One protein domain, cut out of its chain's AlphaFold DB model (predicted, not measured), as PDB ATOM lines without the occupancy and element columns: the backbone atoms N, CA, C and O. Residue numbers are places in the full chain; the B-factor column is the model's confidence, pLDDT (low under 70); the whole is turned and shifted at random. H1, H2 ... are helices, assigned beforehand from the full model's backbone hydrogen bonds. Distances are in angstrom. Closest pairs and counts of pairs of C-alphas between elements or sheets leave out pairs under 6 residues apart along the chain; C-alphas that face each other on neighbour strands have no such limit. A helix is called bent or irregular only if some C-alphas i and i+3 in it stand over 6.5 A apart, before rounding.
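This is residues 130 to 252 of the 416 residues of an uncharacterized protein of Burkholderia thailandensis (strain ATCC 700388 / DSM 13276 / CIP 106301 / E264) (UniProt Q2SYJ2). Four helices, H1 to H4, stand side by side as an up-and-down bundle, joined in a ring of contacts H1, H2, H3, H4 and back to H1. H5 crosses H3 slantwise on the side away from H1, and H6 folds back from the end of H5 beside H3 and H5, at the end of the domain far from H1. The printed part has 123 residues, with six named helices in the order H1 to H6 and no named strand, and its class is all helix. Taken together, the six are a bundle, up and down, each running against the one before it in the chain. The whole is compact, with a radius of gyration of the C-alphas of 14.1 A and spans of 37 by 35 by 23 A.

H4, residues 192 to 210, touches H1, residues 130 to 148, opposite ways at a shallow tilt of 18 degrees; their closest C-alphas, of Leu 206 and Arg 136, are 6.6 A apart. H1 and H2, residues 151 to 168, form a helical hairpin at 21 degrees, with C-alphas of Ala 146 and Thr 154 closest at 4.6 A. H2 forms the next hairpin with the hub, H3, residues 176 to 190, at 16 degrees, closest at the C-alphas of Ala 165 and Trp 177, 5.5 A. H3 and H4 are a hairpin too, at 17 degrees; H4 touches H3 with residues 194 to 202 alone, and the C-alphas of Leu 187 and Leu 195 are closest at 5.5 A. H5, residues 218 to 235, touches H3 the same way at a steep tilt of 46 degrees, with C-alphas of Cys 183 and Phe 228 closest at 4.7 A. H6, residues 239 to 250, is close to H3 but not clearly touching, the closest C-alphas being those of Ala 182 and Asp 244, 7.0 A. Every O i to N i+4 pair is within hydrogen-bond range in H1 and H4; the counts are 13 of 14 in H2, 9 of 11 in H3, 12 of 14 in H5 and 6 of 8 in H6.

H1 begins with C-alpha 130 at (126.175, 107.581, 85.712) and measures 27.4 A. H4 measures 28.0 A, H5 26.1 A and H2 25.7 A. H5 has a kink of 32 degrees near residue 228 and is only just irregular, with C-alphas 228 and 231 7.0 A apart. H6 is irregular, with C-alphas 240 and 243 7.8 A apart, and ends with C-alpha 250 at (105.542, 89.484, 71.898).

The two C-alphas farthest apart, of His 130 and Tyr 235, are 42.1 A apart. The printed part has no cut and no long link. Mean pLDDT of the printed part is 92.3, and residues 149 to 153 are under 70.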
ATOM      1  N   HIS A 130     124.838 108.159  85.604       95.69
ATOM      2  CA  HIS A 130     126.175 107.581  85.712       95.69
ATOM      3  C   HIS A 130     126.273 106.204  85.038       95.69
ATOM      4  O   HIS A 130     127.188 105.974  84.250       95.69
ATOM      5  N   ALA A 131     125.326 105.296  85.310       95.81
ATOM      6  CA  ALA A 131     125.317 103.967  84.698       95.81
ATOM      7  C   ALA A 131     125.166 104.057  83.174       95.81
ATOM      8  O   ALA A 131     125.904 103.408  82.435       95.81
ATOM      9  N   LEU A 132     124.269 104.925  82.699       96.44
ATOM     10  CA  LEU A 132     124.049 105.125  81.271       96.44
ATOM     11  C   LEU A 132     125.264 105.754  80.575       96.44
ATOM     12  O   LEU A 132     125.622 105.327  79.481       96.44
ATOM     13  N   ALA A 133     125.935 106.725  81.203       96.62
ATOM     14  CA  ALA A 133     127.168 107.302  80.666       96.62
ATOM     15  C   ALA A 133     128.285 106.252  80.544       96.62
ATOM     16  O   ALA A 133     128.986 106.212  79.532       96.62
ATOM     17  N   HIS A 134     128.416 105.373  81.542       97.44
ATOM     18  CA  HIS A 134     129.378 104.274  81.518       97.44
ATOM     19  C   HIS A 134     129.079 103.264  80.398       97.44
ATOM     20  O   HIS A 134     129.969 102.940  79.607       97.44
ATOM     21  N   LEU A 135     127.827 102.809  80.287       97.31
ATOM     22  CA  LEU A 135     127.395 101.883  79.234       97.31
ATOM     23  C   LEU A 135     127.572 102.482  77.844       97.31
ATOM     24  O   LEU A 135     128.065 101.812  76.942       97.31
ATOM     25  N   ARG A 136     127.243 103.763  77.673       97.06
ATOM     26  CA  ARG A 136     127.436 104.459  76.403       97.06
ATOM     27  C   ARG A 136     128.910 104.537  76.010       97.06
ATOM     28  O   ARG A 136     129.230 104.256  74.862       97.06
ATOM     29  N   ALA A 137     129.811 104.858  76.940       97.69
ATOM     30  CA  ALA A 137     131.245 104.884  76.652       97.69
ATOM     31  C   ALA A 137     131.771 103.501  76.222       97.69
ATOM     32  O   ALA A 137     132.527 103.398  75.253       97.69
ATOM     33  N   ARG A 138     131.328 102.427  76.893       97.88
ATOM     34  CA  ARG A 138     131.646 101.041  76.507       97.88
ATOM     35  C   ARG A 138     131.090 100.688  75.129       97.88
ATOM     36  O   ARG A 138     131.821 100.137  74.308       97.88
ATOM     37  N   TYR A 139     129.839 101.052  74.862       97.94
ATOM     38  CA  TYR A 139     129.193 100.834  73.573       97.94
ATOM     39  C   TYR A 139     129.944 101.554  72.446       97.94
ATOM     40  O   TYR A 139     130.267 100.942  71.434       97.94
ATOM     41  N   GLU A 140     130.285 102.833  72.623       97.31
ATOM     42  CA  GLU A 140     131.025 103.627  71.635       97.31
ATOM     43  C   GLU A 140     132.425 103.045  71.369       97.31
ATOM     44  O   GLU A 140     132.857 102.969  70.216       97.31
ATOM     45  N   GLN A 141     133.118 102.569  72.407       95.69
ATOM     46  CA  GLN A 141     134.410 101.897  72.261       95.69
ATOM     47  C   GLN A 141     134.290 100.589  71.465       95.69
ATOM     48  O   GLN A 141     135.083 100.350  70.549       95.69
ATOM     49  N   ALA A 142     133.300  99.755  71.787       95.88
ATOM     50  CA  ALA A 142     133.052  98.504  71.081       95.88
ATOM     51  C   ALA A 142     132.618  98.762  69.625       95.88
ATOM     52  O   ALA A 142     133.143  98.144  68.702       95.88
ATOM     53  N   LEU A 143     131.766  99.763  69.387       95.56
ATOM     54  CA  LEU A 143     131.352 100.188  68.051       95.56
ATOM     55  C   LEU A 143     132.548 100.611  67.193       95.56
ATOM     56  O   LEU A 143     132.664 100.192  66.043       95.56
ATOM     57  N   LEU A 144     133.462 101.417  67.742       93.12
ATOM     58  CA  LEU A 144     134.683 101.803  67.032       93.12
ATOM     59  C   LEU A 144     135.528 100.584  66.646       93.12
ATOM     60  O   LEU A 144     136.077 100.563  65.543       93.12
ATOM     61  N   GLY A 145     135.596  99.573  67.518       90.56
ATOM     62  CA  GLY A 145     136.209  98.281  67.215       90.56
ATOM     63  C   GLY A 145     135.530  97.592  66.031       90.56
ATOM     64  O   GLY A 145     136.186  97.316  65.032       90.56
ATOM     65  N   ALA A 146     134.209  97.415  66.086       89.62
ATOM     66  CA  ALA A 146     133.442  96.738  65.037       89.62
ATOM     67  C   ALA A 146     133.493  97.458  63.672       89.62
ATOM     68  O   ALA A 146     133.372  96.834  62.618       89.62
ATOM     69  N   LEU A 147     133.678  98.783  63.663       87.31
ATOM     70  CA  LEU A 147     133.765  99.566  62.427       87.31
ATOM     71  C   LEU A 147     135.159  99.558  61.785       87.31
ATOM     72  O   LEU A 147     135.247  99.719  60.567       87.31
ATOM     73  N   ARG A 148     136.228  99.421  62.582       83.00
ATOM     74  CA  ARG A 148     137.624  99.635  62.146       83.00
ATOM     75  C   ARG A 148     138.481  98.369  62.084       83.00
ATOM     76  O   ARG A 148     139.577  98.431  61.535       83.00
ATOM     77  N   ALA A 149     138.049  97.273  62.698       69.75
ATOM     78  CA  ALA A 149     138.895  96.109  62.938       69.75
ATOM     79  C   ALA A 149     138.954  95.104  61.769       69.75
ATOM     80  O   ALA A 149     138.117  95.115  60.867       69.75
ATOM     81  N   SER A 150     139.952  94.212  61.822       61.84
ATOM     82  CA  SER A 150     139.971  92.947  61.072       61.84
ATOM     83  C   SER A 150     138.858  92.004  61.555       61.84
ATOM     84  O   SER A 150     138.294  92.213  62.632       61.84
ATOM     85  N   GLU A 151     138.553  90.944  60.800       67.25
ATOM     86  CA  GLU A 151     137.427  90.031  61.087       67.25
ATOM     87  C   GLU A 151     137.439  89.468  62.524       67.25
ATOM     88  O   GLU A 151     136.474  89.643  63.260       67.25
ATOM     89  N   THR A 152     138.559  88.920  63.005       64.62
ATOM     90  CA  THR A 152     138.648  88.343  64.367       64.62
ATOM     91  C   THR A 152     138.530  89.371  65.497       64.62
ATOM     92  O   THR A 152     137.996  89.080  66.566       64.62
ATOM     93  N   ALA A 153     139.016  90.595  65.291       68.31
ATOM     94  CA  ALA A 153     138.865  91.683  66.256       68.31
ATOM     95  C   ALA A 153     137.464  92.325  66.196       68.31
ATOM     96  O   ALA A 153     137.046  92.976  67.157       68.31
ATOM     97  N   THR A 154     136.724  92.095  65.107       81.69
ATOM     98  CA  THR A 154     135.318  92.484  64.967       81.69
ATOM     99  C   THR A 154     134.432  91.618  65.855       81.69
ATOM    100  O   THR A 154     133.584  92.165  66.550       81.69
ATOM    101  N   ASP A 155     134.675  90.307  65.941       85.88
ATOM    102  CA  ASP A 155     133.879  89.409  66.790       85.88
ATOM    103  C   ASP A 155     133.878  89.815  68.265       85.88
ATOM    104  O   ASP A 155     132.817  89.994  68.856       85.88
ATOM    105  N   LYS A 156     135.058  90.079  68.835       88.62
ATOM    106  CA  LYS A 156     135.172  90.548  70.225       88.62
ATOM    107  C   LYS A 156     134.458  91.885  70.451       88.62
ATOM    108  O   LYS A 156     133.929  92.148  71.530       88.62
ATOM    109  N   ALA A 157     134.480  92.764  69.453       92.12
ATOM    110  CA  ALA A 157     133.777  94.036  69.517       92.12
ATOM    111  C   ALA A 157     132.251  93.842  69.467       92.12
ATOM    112  O   ALA A 157     131.530  94.521  70.195       92.12
ATOM    113  N   LEU A 158     131.765  92.896  68.660       93.00
ATOM    114  CA  LEU A 158     130.354  92.517  68.612       93.00
ATOM    115  C   LEU A 158     129.890  91.860  69.919       93.00
ATOM    116  O   LEU A 158     128.792  92.175  70.372       93.00
ATOM    117  N   ASP A 159     130.730  91.046  70.564       94.69
ATOM    118  CA  ASP A 159     130.449  90.510  71.905       94.69
ATOM    119  C   ASP A 159     130.273  91.650  72.919       94.69
ATOM    120  O   ASP A 159     129.264  91.721  73.614       94.69
ATOM    121  N   GLY A 160     131.187  92.629  72.920       95.50
ATOM    122  CA  GLY A 160     131.078  93.796  73.801       95.50
ATOM    123  C   GLY A 160     129.828  94.654  73.552       95.50
ATOM    124  O   GLY A 160     129.287  95.239  74.493       95.50
ATOM    125  N   LEU A 161     129.346  94.730  72.306       96.75
ATOM    126  CA  LEU A 161     128.085  95.401  71.964       96.75
ATOM    127  C   LEU A 161     126.868  94.607  72.458       96.75
ATOM    128  O   LEU A 161     125.930  95.210  72.985       96.75
ATOM    129  N   ALA A 162     126.895  93.278  72.326       95.88
ATOM    130  CA  ALA A 162     125.848  92.393  72.829       95.88
ATOM    131  C   ALA A 162     125.741  92.457  74.361       95.88
ATOM    132  O   ALA A 162     124.634  92.590  74.884       95.88
ATOM    133  N   ASP A 163     126.875  92.470  75.066       97.25
ATOM    134  CA  ASP A 163     126.928  92.646  76.522       97.25
ATOM    135  C   ASP A 163     126.306  93.984  76.943       97.25
ATOM    136  O   ASP A 163     125.476  94.038  77.849       97.25
ATOM    137  N   CYS A 164     126.642  95.074  76.240       97.69
ATOM    138  CA  CYS A 164     126.037  96.378  76.510       97.69
ATOM    139  C   CYS A 164     124.517  96.349  76.304       97.69
ATOM    140  O   CYS A 164     123.790  96.874  77.142       97.69
ATOM    141  N   ALA A 165     124.021  95.738  75.221       96.75
ATOM    142  CA  ALA A 165     122.583  95.620  74.970       96.75
ATOM    143  C   ALA A 165     121.871  94.810  76.069       96.75
ATOM    144  O   ALA A 165     120.788  95.198  76.504       96.75
ATOM    145  N   ALA A 166     122.492  93.735  76.561       96.62
ATOM    146  CA  ALA A 166     121.962  92.946  77.670       96.62
ATOM    147  C   ALA A 166     121.904  93.746  78.984       96.62
ATOM    148  O   ALA A 166     120.909  93.672  79.697       96.62
ATOM    149  N   GLU A 167     122.929  94.550  79.287       96.81
ATOM    150  CA  GLU A 167     122.952  95.422  80.475       96.81
ATOM    151  C   GLU A 167     121.991  96.622  80.368       96.81
ATOM    152  O   GLU A 167     121.530  97.146  81.384       96.81
ATOM    153  N   LEU A 168     121.691  97.075  79.149       96.94
ATOM    154  CA  LEU A 168     120.730  98.148  78.880       96.94
ATOM    155  C   LEU A 168     119.271  97.675  78.953       96.94
ATOM    156  O   LEU A 168     118.382  98.498  79.189       96.94
ATOM    157  N   ALA A 169     119.024  96.381  78.739       96.19
ATOM    158  CA  ALA A 169     117.689  95.805  78.715       96.19
ATOM    159  C   ALA A 169     117.007  95.869  80.086       96.19
ATOM    160  O   ALA A 169     117.491  95.342  81.088       96.19
ATOM    161  N   GLY A 170     115.836  96.507  80.118       93.00
ATOM    162  CA  GLY A 170     114.957  96.505  81.277       93.00
ATOM    163  C   GLY A 170     114.132  95.225  81.432       93.00
ATOM    164  O   GLY A 170     114.146  94.341  80.574       93.00
ATOM    165  N   PRO A 171     113.324  95.149  82.507       92.44
ATOM    166  CA  PRO A 171     112.450  94.007  82.778       92.44
ATOM    167  C   PRO A 171     111.208  93.955  81.874       92.44
ATOM    168  O   PRO A 171     110.498  92.954  81.868       92.44
ATOM    169  N   SER A 172     110.909  95.034  81.144       92.62
ATOM    170  CA  SER A 172     109.754  95.098  80.246       92.62
ATOM    171  C   SER A 172     109.924  94.101  79.091       92.62
ATOM    172  O   SER A 172     110.953  94.144  78.409       92.62
ATOM    173  N   PRO A 173     108.915  93.261  78.787       92.81
ATOM    174  CA  PRO A 173     108.945  92.402  77.602       92.81
ATOM    175  C   PRO A 173     109.117  93.198  76.301       92.81
ATOM    176  O   PRO A 173     109.763  92.730  75.367       92.81
ATOM    177  N   TYR A 174     108.634  94.442  76.295       94.62
ATOM    178  CA  TYR A 174     108.705  95.389  75.184       94.62
ATOM    179  C   TYR A 174     109.892  96.359  75.285       94.62
ATOM    180  O   TYR A 174     109.861  97.432  74.682       94.62
ATOM    181  N   ASP A 175     110.921  96.046  76.076       96.31
ATOM    182  CA  ASP A 175     112.132  96.864  76.108       96.31
ATOM    183  C   ASP A 175     112.891  96.772  74.776       96.31
ATOM    184  O   ASP A 175     113.196  95.683  74.284       96.31
ATOM    185  N   PHE A 176     113.208  97.928  74.190       98.00
ATOM    186  CA  PHE A 176     113.873  97.998  72.892       98.00
ATOM    187  C   PHE A 176     115.227  97.285  72.892       98.00
ATOM    188  O   PHE A 176     115.593  96.701  71.876       98.00
ATOM    189  N   TRP A 177     115.974  97.292  73.997       97.88
ATOM    190  CA  TRP A 177     117.295  96.668  74.037       97.88
ATOM    191  C   TRP A 177     117.229  95.138  73.979       97.88
ATOM    192  O   TRP A 177     118.156  94.520  73.452       97.88
ATOM    193  N   ARG A 178     116.101  94.523  74.375       97.25
ATOM    194  CA  ARG A 178     115.834  93.093  74.122       97.25
ATOM    195  C   ARG A 178     115.707  92.818  72.622       97.25
ATOM    196  O   ARG A 178     116.361  91.911  72.107       97.25
ATOM    197  N   LEU A 179     114.922  93.640  71.918       97.69
ATOM    198  CA  LEU A 179     114.765  93.567  70.461       97.69
ATOM    199  C   LEU A 179     116.084  93.850  69.733       97.69
ATOM    200  O   LEU A 179     116.457  93.118  68.819       97.69
ATOM    201  N   ALA A 180     116.815  94.880  70.156       97.75
ATOM    202  CA  ALA A 180     118.096  95.243  69.568       97.75
ATOM    203  C   ALA A 180     119.121  94.117  69.723       97.75
ATOM    204  O   ALA A 180     119.791  93.785  68.752       97.75
ATOM    205  N   GLY A 181     119.201  93.487  70.900       96.81
ATOM    206  CA  GLY A 181     120.078  92.340  71.127       96.81
ATOM    207  C   GLY A 181     119.756  91.157  70.210       96.81
ATOM    208  O   GLY A 181     120.668  90.566  69.635       96.81
ATOM    209  N   ALA A 182     118.471  90.839  70.016       96.00
ATOM    210  CA  ALA A 182     118.049  89.786  69.088       96.00
ATOM    211  C   ALA A 182     118.377  90.128  67.625       96.00
ATOM    212  O   ALA A 182     118.977  89.325  66.911       96.00
ATOM    213  N   CYS A 183     118.096  91.363  67.206       95.94
ATOM    214  CA  CYS A 183     118.442  91.852  65.875       95.94
ATOM    215  C   CYS A 183     119.965  91.827  65.627       95.94
ATOM    216  O   CYS A 183     120.407  91.375  64.574       95.94
ATOM    217  N   MET A 184     120.787  92.230  66.606       94.94
ATOM    218  CA  MET A 184     122.254  92.160  66.511       94.94
ATOM    219  C   MET A 184     122.751  90.727  66.304       94.94
ATOM    220  O   MET A 184     123.661  90.528  65.500       94.94
ATOM    221  N   ARG A 185     122.162  89.733  66.989       92.44
ATOM    222  CA  ARG A 185     122.527  88.317  66.806       92.44
ATOM    223  C   ARG A 185     122.274  87.854  65.374       92.44
ATOM    224  O   ARG A 185     123.189  87.322  64.752       92.44
ATOM    225  N   VAL A 186     121.085  88.121  64.835       90.50
ATOM    226  CA  VAL A 186     120.734  87.744  63.454       90.50
ATOM    227  C   VAL A 186     121.615  88.478  62.437       90.50
ATOM    228  O   VAL A 186     122.168  87.871  61.520       90.50
ATOM    229  N   LEU A 187     121.831  89.784  62.620       90.88
ATOM    230  CA  LEU A 187     122.666  90.577  61.713       90.88
ATOM    231  C   LEU A 187     124.150  90.201  61.772       90.88
ATOM    232  O   LEU A 187     124.845  90.363  60.770       90.88
ATOM    233  N   ARG A 188     124.656  89.692  62.901       90.56
ATOM    234  CA  ARG A 188     126.047  89.229  63.024       90.56
ATOM    235  C   ARG A 188     126.363  88.093  62.057       90.56
ATOM    236  O   ARG A 188     127.436  88.112  61.467       90.56
ATOM    237  N   VAL A 189     125.431  87.160  61.861       85.69
ATOM    238  CA  VAL A 189     125.601  86.031  60.930       85.69
ATOM    239  C   VAL A 189     125.761  86.521  59.486       85.69
ATOM    240  O   VAL A 189     126.543  85.967  58.721       85.69
ATOM    241  N   ARG A 190     125.055  87.598  59.121       79.81
ATOM    242  CA  ARG A 190     125.078  88.188  57.771       79.81
ATOM    243  C   ARG A 190     126.210  89.199  57.563       79.81
ATOM    244  O   ARG A 190     126.729  89.333  56.457       79.81
ATOM    245  N   GLY A 191     126.580  89.932  58.610       81.00
ATOM    246  CA  GLY A 191     127.583  90.991  58.569       81.00
ATOM    247  C   GLY A 191     127.205  92.176  57.665       81.00
ATOM    248  O   GLY A 191     126.038  92.495  57.436       81.00
ATOM    249  N   GLY A 192     128.222  92.877  57.159       86.19
ATOM    250  CA  GLY A 192     128.052  93.898  56.120       86.19
ATOM    251  C   GLY A 192     127.561  95.276  56.588       86.19
ATOM    252  O   GLY A 192     127.678  95.670  57.750       86.19
ATOM    253  N   VAL A 193     127.073  96.065  55.624       86.56
ATOM    254  CA  VAL A 193     126.677  97.474  55.824       86.56
ATOM    255  C   VAL A 193     125.415  97.597  56.679       86.56
ATOM    256  O   VAL A 193     125.313  98.535  57.467       86.56
ATOM    257  N   GLU A 194     124.485  96.646  56.561       87.94
ATOM    258  CA  GLU A 194     123.233  96.609  57.329       87.94
ATOM    259  C   GLU A 194     123.512  96.526  58.837       87.94
ATOM    260  O   GLU A 194     123.041  97.378  59.593       87.94
ATOM    261  N   LEU A 195     124.390  95.604  59.260       91.94
ATOM    262  CA  LEU A 195     124.847  95.506  60.649       91.94
ATOM    263  C   LEU A 195     125.483  96.819  61.123       91.94
ATOM    264  O   LEU A 195     125.083  97.373  62.145       91.94
ATOM    265  N   LYS A 196     126.442  97.369  60.367       91.81
ATOM    266  CA  LYS A 196     127.131  98.619  60.745       91.81
ATOM    267  C   LYS A 196     126.159  99.795  60.892       91.81
ATOM    268  O   LYS A 196     126.290 100.582  61.831       91.81
ATOM    269  N   ARG A 197     125.172  99.907  59.994       91.81
ATOM    270  CA  ARG A 197     124.122 100.934  60.049       91.81
ATOM    271  C   ARG A 197     123.251 100.761  61.289       91.81
ATOM    272  O   ARG A 197     123.021 101.739  61.999       91.81
ATOM    273  N   PHE A 198     122.817  99.536  61.579       94.56
ATOM    274  CA  PHE A 198     121.995  99.239  62.748       94.56
ATOM    275  C   PHE A 198     122.715  99.577  64.061       94.56
ATOM    276  O   PHE A 198     122.172 100.290  64.910       94.56
ATOM    277  N   LEU A 199     123.981  99.167  64.191       95.62
ATOM    278  CA  LEU A 199     124.809  99.465  65.361       95.62
ATOM    279  C   LEU A 199     125.012 100.977  65.562       95.62
ATOM    280  O   LEU A 199     124.961 101.465  66.696       95.62
ATOM    281  N   ALA A 200     125.196 101.734  64.475       95.12
ATOM    282  CA  ALA A 200     125.298 103.189  64.526       95.12
ATOM    283  C   ALA A 200     123.974 103.854  64.948       95.12
ATOM    284  O   ALA A 200     123.988 104.778  65.763       95.12
ATOM    285  N   ARG A 201     122.822 103.370  64.458       96.00
ATOM    286  CA  ARG A 201     121.494 103.867  64.873       96.00
ATOM    287  C   ARG A 201     121.214 103.590  66.351       96.00
ATOM    288  O   ARG A 201     120.690 104.466  67.035       96.00
ATOM    289  N   CYS A 202     121.630 102.433  66.865       97.50
ATOM    290  CA  CYS A 202     121.558 102.128  68.296       97.50
ATOM    291  C   CYS A 202     122.429 103.085  69.135       97.50
ATOM    292  O   CYS A 202     122.002 103.524  70.202       97.50
ATOM    293  N   ASN A 203     123.599 103.507  68.636       97.38
ATOM    294  CA  ASN A 203     124.408 104.531  69.311       97.38
ATOM    295  C   ASN A 203     123.698 105.894  69.387       97.38
ATOM    296  O   ASN A 203     123.746 106.576  70.410       97.38
ATOM    297  N   LEU A 204     123.022 106.296  68.304       97.06
ATOM    298  CA  LEU A 204     122.228 107.528  68.294       97.06
ATOM    299  C   LEU A 204     121.082 107.447  69.309       97.06
ATOM    300  O   LEU A 204     120.875 108.389  70.072       97.06
ATOM    301  N   LEU A 205     120.402 106.298  69.379       97.62
ATOM    302  CA  LEU A 205     119.355 106.047  70.365       97.62
ATOM    303  C   LEU A 205     119.869 106.169  71.806       97.62
ATOM    304  O   LEU A 205     119.199 106.797  72.622       97.62
ATOM    305  N   LEU A 206     121.057 105.636  72.121       96.75
ATOM    306  CA  LEU A 206     121.689 105.816  73.437       96.75
ATOM    307  C   LEU A 206     121.904 107.290  73.777       96.75
ATOM    308  O   LEU A 206     121.687 107.710  74.916       96.75
ATOM    309  N   GLY A 207     122.307 108.085  72.783       96.06
ATOM    310  CA  GLY A 207     122.413 109.533  72.912       96.06
ATOM    311  C   GLY A 207     121.085 110.188  73.298       96.06
ATOM    312  O   GLY A 207     121.063 111.011  74.212       96.06
ATOM    313  N   GLU A 208     119.981 109.795  72.661       96.56
ATOM    314  CA  GLU A 208     118.646 110.309  72.992       96.56
ATOM    315  C   GLU A 208     118.125 109.791  74.343       96.56
ATOM    316  O   GLU A 208     117.548 110.555  75.119       96.56
ATOM    317  N   GLN A 209     118.379 108.524  74.690       95.56
ATOM    318  CA  GLN A 209     118.034 107.959  76.001       95.56
ATOM    319  C   GLN A 209     118.730 108.728  77.132       95.56
ATOM    320  O   GLN A 209     118.107 109.028  78.155       95.56
ATOM    321  N   ALA A 210     119.992 109.127  76.922       95.06
ATOM    322  CA  ALA A 210     120.743 109.967  77.854       95.06
ATOM    323  C   ALA A 210     120.151 111.377  78.006       95.06
ATOM    324  O   ALA A 210     120.295 111.987  79.064       95.06
ATOM    325  N   ARG A 211     119.434 111.873  76.991       95.06
ATOM    326  CA  ARG A 211     118.658 113.125  77.051       95.06
ATOM    327  C   ARG A 211     117.241 112.941  77.601       95.06
ATOM    328  O   ARG A 211     116.468 113.891  77.617       95.06
ATOM    329  N   GLY A 212     116.905 111.744  78.080       94.69
ATOM    330  CA  GLY A 212     115.630 111.463  78.730       94.69
ATOM    331  C   GLY A 212     114.594 110.773  77.848       94.69
ATOM    332  O   GLY A 212     113.465 110.613  78.302       94.69
ATOM    333  N   LEU A 213     114.941 110.320  76.636       95.94
ATOM    334  CA  LEU A 213     114.024 109.508  75.832       95.94
ATOM    335  C   LEU A 213     113.649 108.216  76.589       95.94
ATOM    336  O   LEU A 213     114.499 107.571  77.212       95.94
ATOM    337  N   ARG A 214     112.359 107.857  76.563       95.50
ATOM    338  CA  ARG A 214     111.799 106.675  77.256       95.50
ATOM    339  C   ARG A 214     111.071 105.698  76.343       95.50
ATOM    340  O   ARG A 214     110.828 104.570  76.749       95.50
ATOM    341  N   ILE A 215     110.754 106.117  75.124       95.94
ATOM    342  CA  ILE A 215     110.120 105.291  74.100       95.94
ATOM    343  C   ILE A 215     111.004 105.363  72.863       95.94
ATOM    344  O   ILE A 215     111.362 106.460  72.426       95.94
ATOM    345  N   ALA A 216     111.390 104.210  72.323       96.81
ATOM    346  CA  ALA A 216     112.208 104.161  71.121       96.81
ATOM    347  C   ALA A 216     111.422 104.699  69.906       96.81
ATOM    348  O   ALA A 216     110.205 104.500  69.823       96.81
ATOM    349  N   PRO A 217     112.079 105.369  68.940       95.69
ATOM    350  CA  PRO A 217     111.410 105.836  67.731       95.69
ATOM    351  C   PRO A 217     110.796 104.668  66.951       95.69
ATOM    352  O   PRO A 217     111.501 103.707  66.648       95.69
ATOM    353  N   ALA A 218     109.520 104.776  66.567       93.12
ATOM    354  CA  ALA A 218     108.793 103.705  65.874       93.12
ATOM    355  C   ALA A 218     109.540 103.192  64.631       93.12
ATOM    356  O   ALA A 218     109.744 101.998  64.489       93.12
ATOM    357  N   ALA A 219     110.092 104.093  63.812       92.56
ATOM    358  CA  ALA A 219     110.853 103.715  62.618       92.56
ATOM    359  C   ALA A 219     112.120 102.882  62.904       92.56
ATOM    360  O   ALA A 219     112.605 102.183  62.018       92.56
ATOM    361  N   LEU A 220     112.705 102.986  64.104       95.38
ATOM    362  CA  LEU A 220     113.825 102.137  64.521       95.38
ATOM    363  C   LEU A 220     113.330 100.790  65.065       95.38
ATOM    364  O   LEU A 220     113.968  99.775  64.807       95.38
ATOM    365  N   VAL A 221     112.197 100.774  65.775       96.88
ATOM    366  CA  VAL A 221     111.540  99.533  66.220       96.88
ATOM    367  C   VAL A 221     111.117  98.698  65.012       96.88
ATOM    368  O   VAL A 221     111.469  97.526  64.941       96.88
ATOM    369  N   ASP A 222     110.447  99.312  64.037       95.75
ATOM    370  CA  ASP A 222     109.977  98.659  62.812       95.75
ATOM    371  C   ASP A 222     111.137  98.078  61.999       95.75
ATOM    372  O   ASP A 222     111.049  96.967  61.485       95.75
ATOM    373  N   GLU A 223     112.244  98.817  61.883       94.75
ATOM    374  CA  GLU A 223     113.442  98.326  61.203       94.75
ATOM    375  C   GLU A 223     114.060  97.144  61.954       94.75
ATOM    376  O   GLU A 223     114.277  96.098  61.346       94.75
ATOM    377  N   ALA A 224     114.306  97.282  63.261       96.62
ATOM    378  CA  ALA A 224     114.891  96.218  64.076       96.62
ATOM    379  C   ALA A 224     114.049  94.938  64.008       96.62
ATOM    380  O   ALA A 224     114.579  93.845  63.814       96.62
ATOM    381  N   LEU A 225     112.728  95.089  64.117       97.19
ATOM    382  CA  LEU A 225     111.773  93.995  64.073       97.19
ATOM    383  C   LEU A 225     111.717  93.335  62.694       97.19
ATOM    384  O   LEU A 225     111.739  92.112  62.608       97.19
ATOM    385  N   ALA A 226     111.692  94.121  61.616       95.88
ATOM    386  CA  ALA A 226     111.694  93.589  60.259       95.88
ATOM    387  C   ALA A 226     112.987  92.820  59.947       95.88
ATOM    388  O   ALA A 226     112.929  91.744  59.357       95.88
ATOM    389  N   LEU A 227     114.142  93.346  60.365       93.94
ATOM    390  CA  LEU A 227     115.438  92.686  60.189       93.94
ATOM    391  C   LEU A 227     115.554  91.407  61.019       93.94
ATOM    392  O   LEU A 227     116.096  90.419  60.534       93.94
ATOM    393  N   PHE A 228     115.033  91.424  62.247       95.25
ATOM    394  CA  PHE A 228     115.000  90.260  63.124       95.25
ATOM    395  C   PHE A 228     114.078  89.160  62.581       95.25
ATOM    396  O   PHE A 228     114.476  88.003  62.513       95.25
ATOM    397  N   TRP A 229     112.868  89.516  62.143       95.19
ATOM    398  CA  TRP A 229     111.877  88.548  61.672       95.19
ATOM    399  C   TRP A 229     112.212  87.932  60.315       95.19
ATOM    400  O   TRP A 229     111.817  86.801  60.060       95.19
ATOM    401  N   ARG A 230     112.928  88.658  59.450       92.12
ATOM    402  CA  ARG A 230     113.209  88.275  58.059       92.12
ATOM    403  C   ARG A 230     113.600  86.808  57.889       92.12
ATOM    404  O   ARG A 230     113.027  86.121  57.050       92.12
ATOM    405  N   ASP A 231     114.561  86.345  58.675       87.38
ATOM    406  CA  ASP A 231     115.156  85.018  58.495       87.38
ATOM    407  C   ASP A 231     114.199  83.945  59.017       87.38
ATOM    408  O   ASP A 231     113.890  82.996  58.304       87.38
ATOM    409  N   TYR A 232     113.591  84.182  60.180       90.06
ATOM    410  CA  TYR A 232     112.538  83.326  60.726       90.06
ATOM    411  C   TYR A 232     111.273  83.271  59.861       90.06
ATOM    412  O   TYR A 232     110.526  82.295  59.892       90.06
ATOM    413  N   ALA A 233     110.981  84.317  59.094       89.12
ATOM    414  CA  ALA A 233     109.844  84.329  58.186       89.12
ATOM    415  C   ALA A 233     110.098  83.448  56.953       89.12
ATOM    416  O   ALA A 233     109.169  82.805  56.462       89.12
ATOM    417  N   LEU A 234     111.339  83.426  56.459       84.81
ATOM    418  CA  LEU A 234     111.733  82.702  55.249       84.81
ATOM    419  C   LEU A 234     112.076  81.237  55.524       84.81
ATOM    420  O   LEU A 234     111.637  80.371  54.775       84.81
ATOM    421  N   TYR A 235     112.820  80.984  56.597       83.00
ATOM    422  CA  TYR A 235     113.428  79.686  56.901       83.00
ATOM    423  C   TYR A 235     112.851  79.039  58.163       83.00
ATOM    424  O   TYR A 235     113.270  77.953  58.545       83.00
ATOM    425  N   GLY A 236     111.903  79.717  58.822       85.06
ATOM    426  CA  GLY A 236     111.302  79.307  60.089       85.06
ATOM    427  C   GLY A 236     112.294  79.227  61.250       85.06
ATOM    428  O   GLY A 236     113.378  79.799  61.209       85.06
ATOM    429  N   ALA A 237     111.857  78.587  62.330       87.50
ATOM    430  CA  ALA A 237     112.568  78.487  63.599       87.50
ATOM    431  C   ALA A 237     112.854  77.026  63.959       87.50
ATOM    432  O   ALA A 237     111.996  76.159  63.751       87.50
ATOM    433  N   ALA A 238     114.024  76.774  64.539       86.50
ATOM    434  CA  ALA A 238     114.413  75.496  65.117       86.50
ATOM    435  C   ALA A 238     114.080  75.433  66.623       86.50
ATOM    436  O   ALA A 238     113.566  76.383  67.221       86.50
ATOM    437  N   ALA A 239     114.340  74.290  67.263       82.88
ATOM    438  CA  ALA A 239     113.988  74.071  68.671       82.88
ATOM    439  C   ALA A 239     114.807  74.949  69.639       82.88
ATOM    440  O   ALA A 239     114.347  75.271  70.733       82.88
ATOM    441  N   GLU A 240     116.013  75.340  69.247       85.94
ATOM    442  CA  GLU A 240     116.893  76.256  69.975       85.94
ATOM    443  C   GLU A 240     116.415  77.716  69.946       85.94
ATOM    444  O   GLU A 240     116.743  78.486  70.852       85.94
ATOM    445  N   ASP A 241     115.574  78.085  68.976       90.50
ATOM    446  CA  ASP A 241     115.166  79.472  68.737       90.50
ATOM    447  C   ASP A 241     113.976  79.915  69.598       90.50
ATOM    448  O   ASP A 241     113.448  81.013  69.425       90.50
ATOM    449  N   VAL A 242     113.533  79.097  70.560       91.25
ATOM    450  CA  VAL A 242     112.327  79.351  71.375       91.25
ATOM    451  C   VAL A 242     112.296  80.760  71.971       91.25
ATOM    452  O   VAL A 242     111.251  81.405  71.959       91.25
ATOM    453  N   ALA A 243     113.429  81.271  72.458       92.50
ATOM    454  CA  ALA A 243     113.498  82.619  73.023       92.50
ATOM    455  C   ALA A 243     113.261  83.722  71.975       92.50
ATOM    456  O   ALA A 243     112.609  84.725  72.271       92.50
ATOM    457  N   ASP A 244     113.767  83.531  70.757       94.12
ATOM    458  CA  ASP A 244     113.591  84.464  69.649       94.12
ATOM    459  C   ASP A 244     112.152  84.410  69.121       94.12
ATOM    460  O   ASP A 244     111.543  85.452  68.882       94.12
ATOM    461  N   VAL A 245     111.567  83.213  69.037       93.62
ATOM    462  CA  VAL A 245     110.160  83.032  68.663       93.62
ATOM    463  C   VAL A 245     109.221  83.674  69.680       93.62
ATOM    464  O   VAL A 245     108.270  84.353  69.299       93.62
ATOM    465  N   GLU A 246     109.490  83.520  70.976       93.81
ATOM    466  CA  GLU A 246     108.705  84.179  72.022       93.81
ATOM    467  C   GLU A 246     108.807  85.705  71.945       93.81
ATOM    468  O   GLU A 246     107.796  86.391  72.099       93.81
ATOM    469  N   LEU A 247     109.986  86.244  71.620       95.94
ATOM    470  CA  LEU A 247     110.150  87.674  71.372       95.94
ATOM    471  C   LEU A 247     109.380  88.130  70.122       95.94
ATOM    472  O   LEU A 247     108.712  89.159  70.162       95.94
ATOM    473  N   LEU A 248     109.416  87.378  69.020       95.81
ATOM    474  CA  LEU A 248     108.625  87.681  67.820       95.81
ATOM    475  C   LEU A 248     107.120  87.645  68.110       95.81
ATOM    476  O   LEU A 248     106.397  88.558  67.700       95.81
ATOM    477  N   HIS A 249     106.659  86.658  68.881       94.88
ATOM    478  CA  HIS A 249     105.284  86.597  69.359       94.88
ATOM    479  C   HIS A 249     104.933  87.812  70.215       94.88
ATOM    480  O   HIS A 249     103.869  88.388  70.011       94.88
ATOM    481  N   ASP A 250     105.808  88.271  71.115       95.00
ATOM    482  CA  ASP A 250     105.542  89.484  71.898       95.00
ATOM    483  C   ASP A 250     105.224  90.681  70.980       95.00
ATOM    484  O   ASP A 250     104.326  91.461  71.300       95.00
ATOM    485  N   TYR A 251     105.866  90.768  69.807       95.12
ATOM    486  CA  TYR A 251     105.630  91.777  68.762       95.12
ATOM    487  C   TYR A 251     104.545  91.414  67.727       95.12
ATOM    488  O   TYR A 251     104.341  92.160  66.771       95.12
ATOM    489  N   GLY A 252     103.806  90.319  67.916       93.19
ATOM    490  CA  GLY A 252     102.707  89.921  67.030       93.19
ATOM    491  C   GLY A 252     103.143  89.277  65.714       93.19
ATOM    492  O   GLY A 252     102.381  89.297  64.750       93.19
TER     493      GLY A 252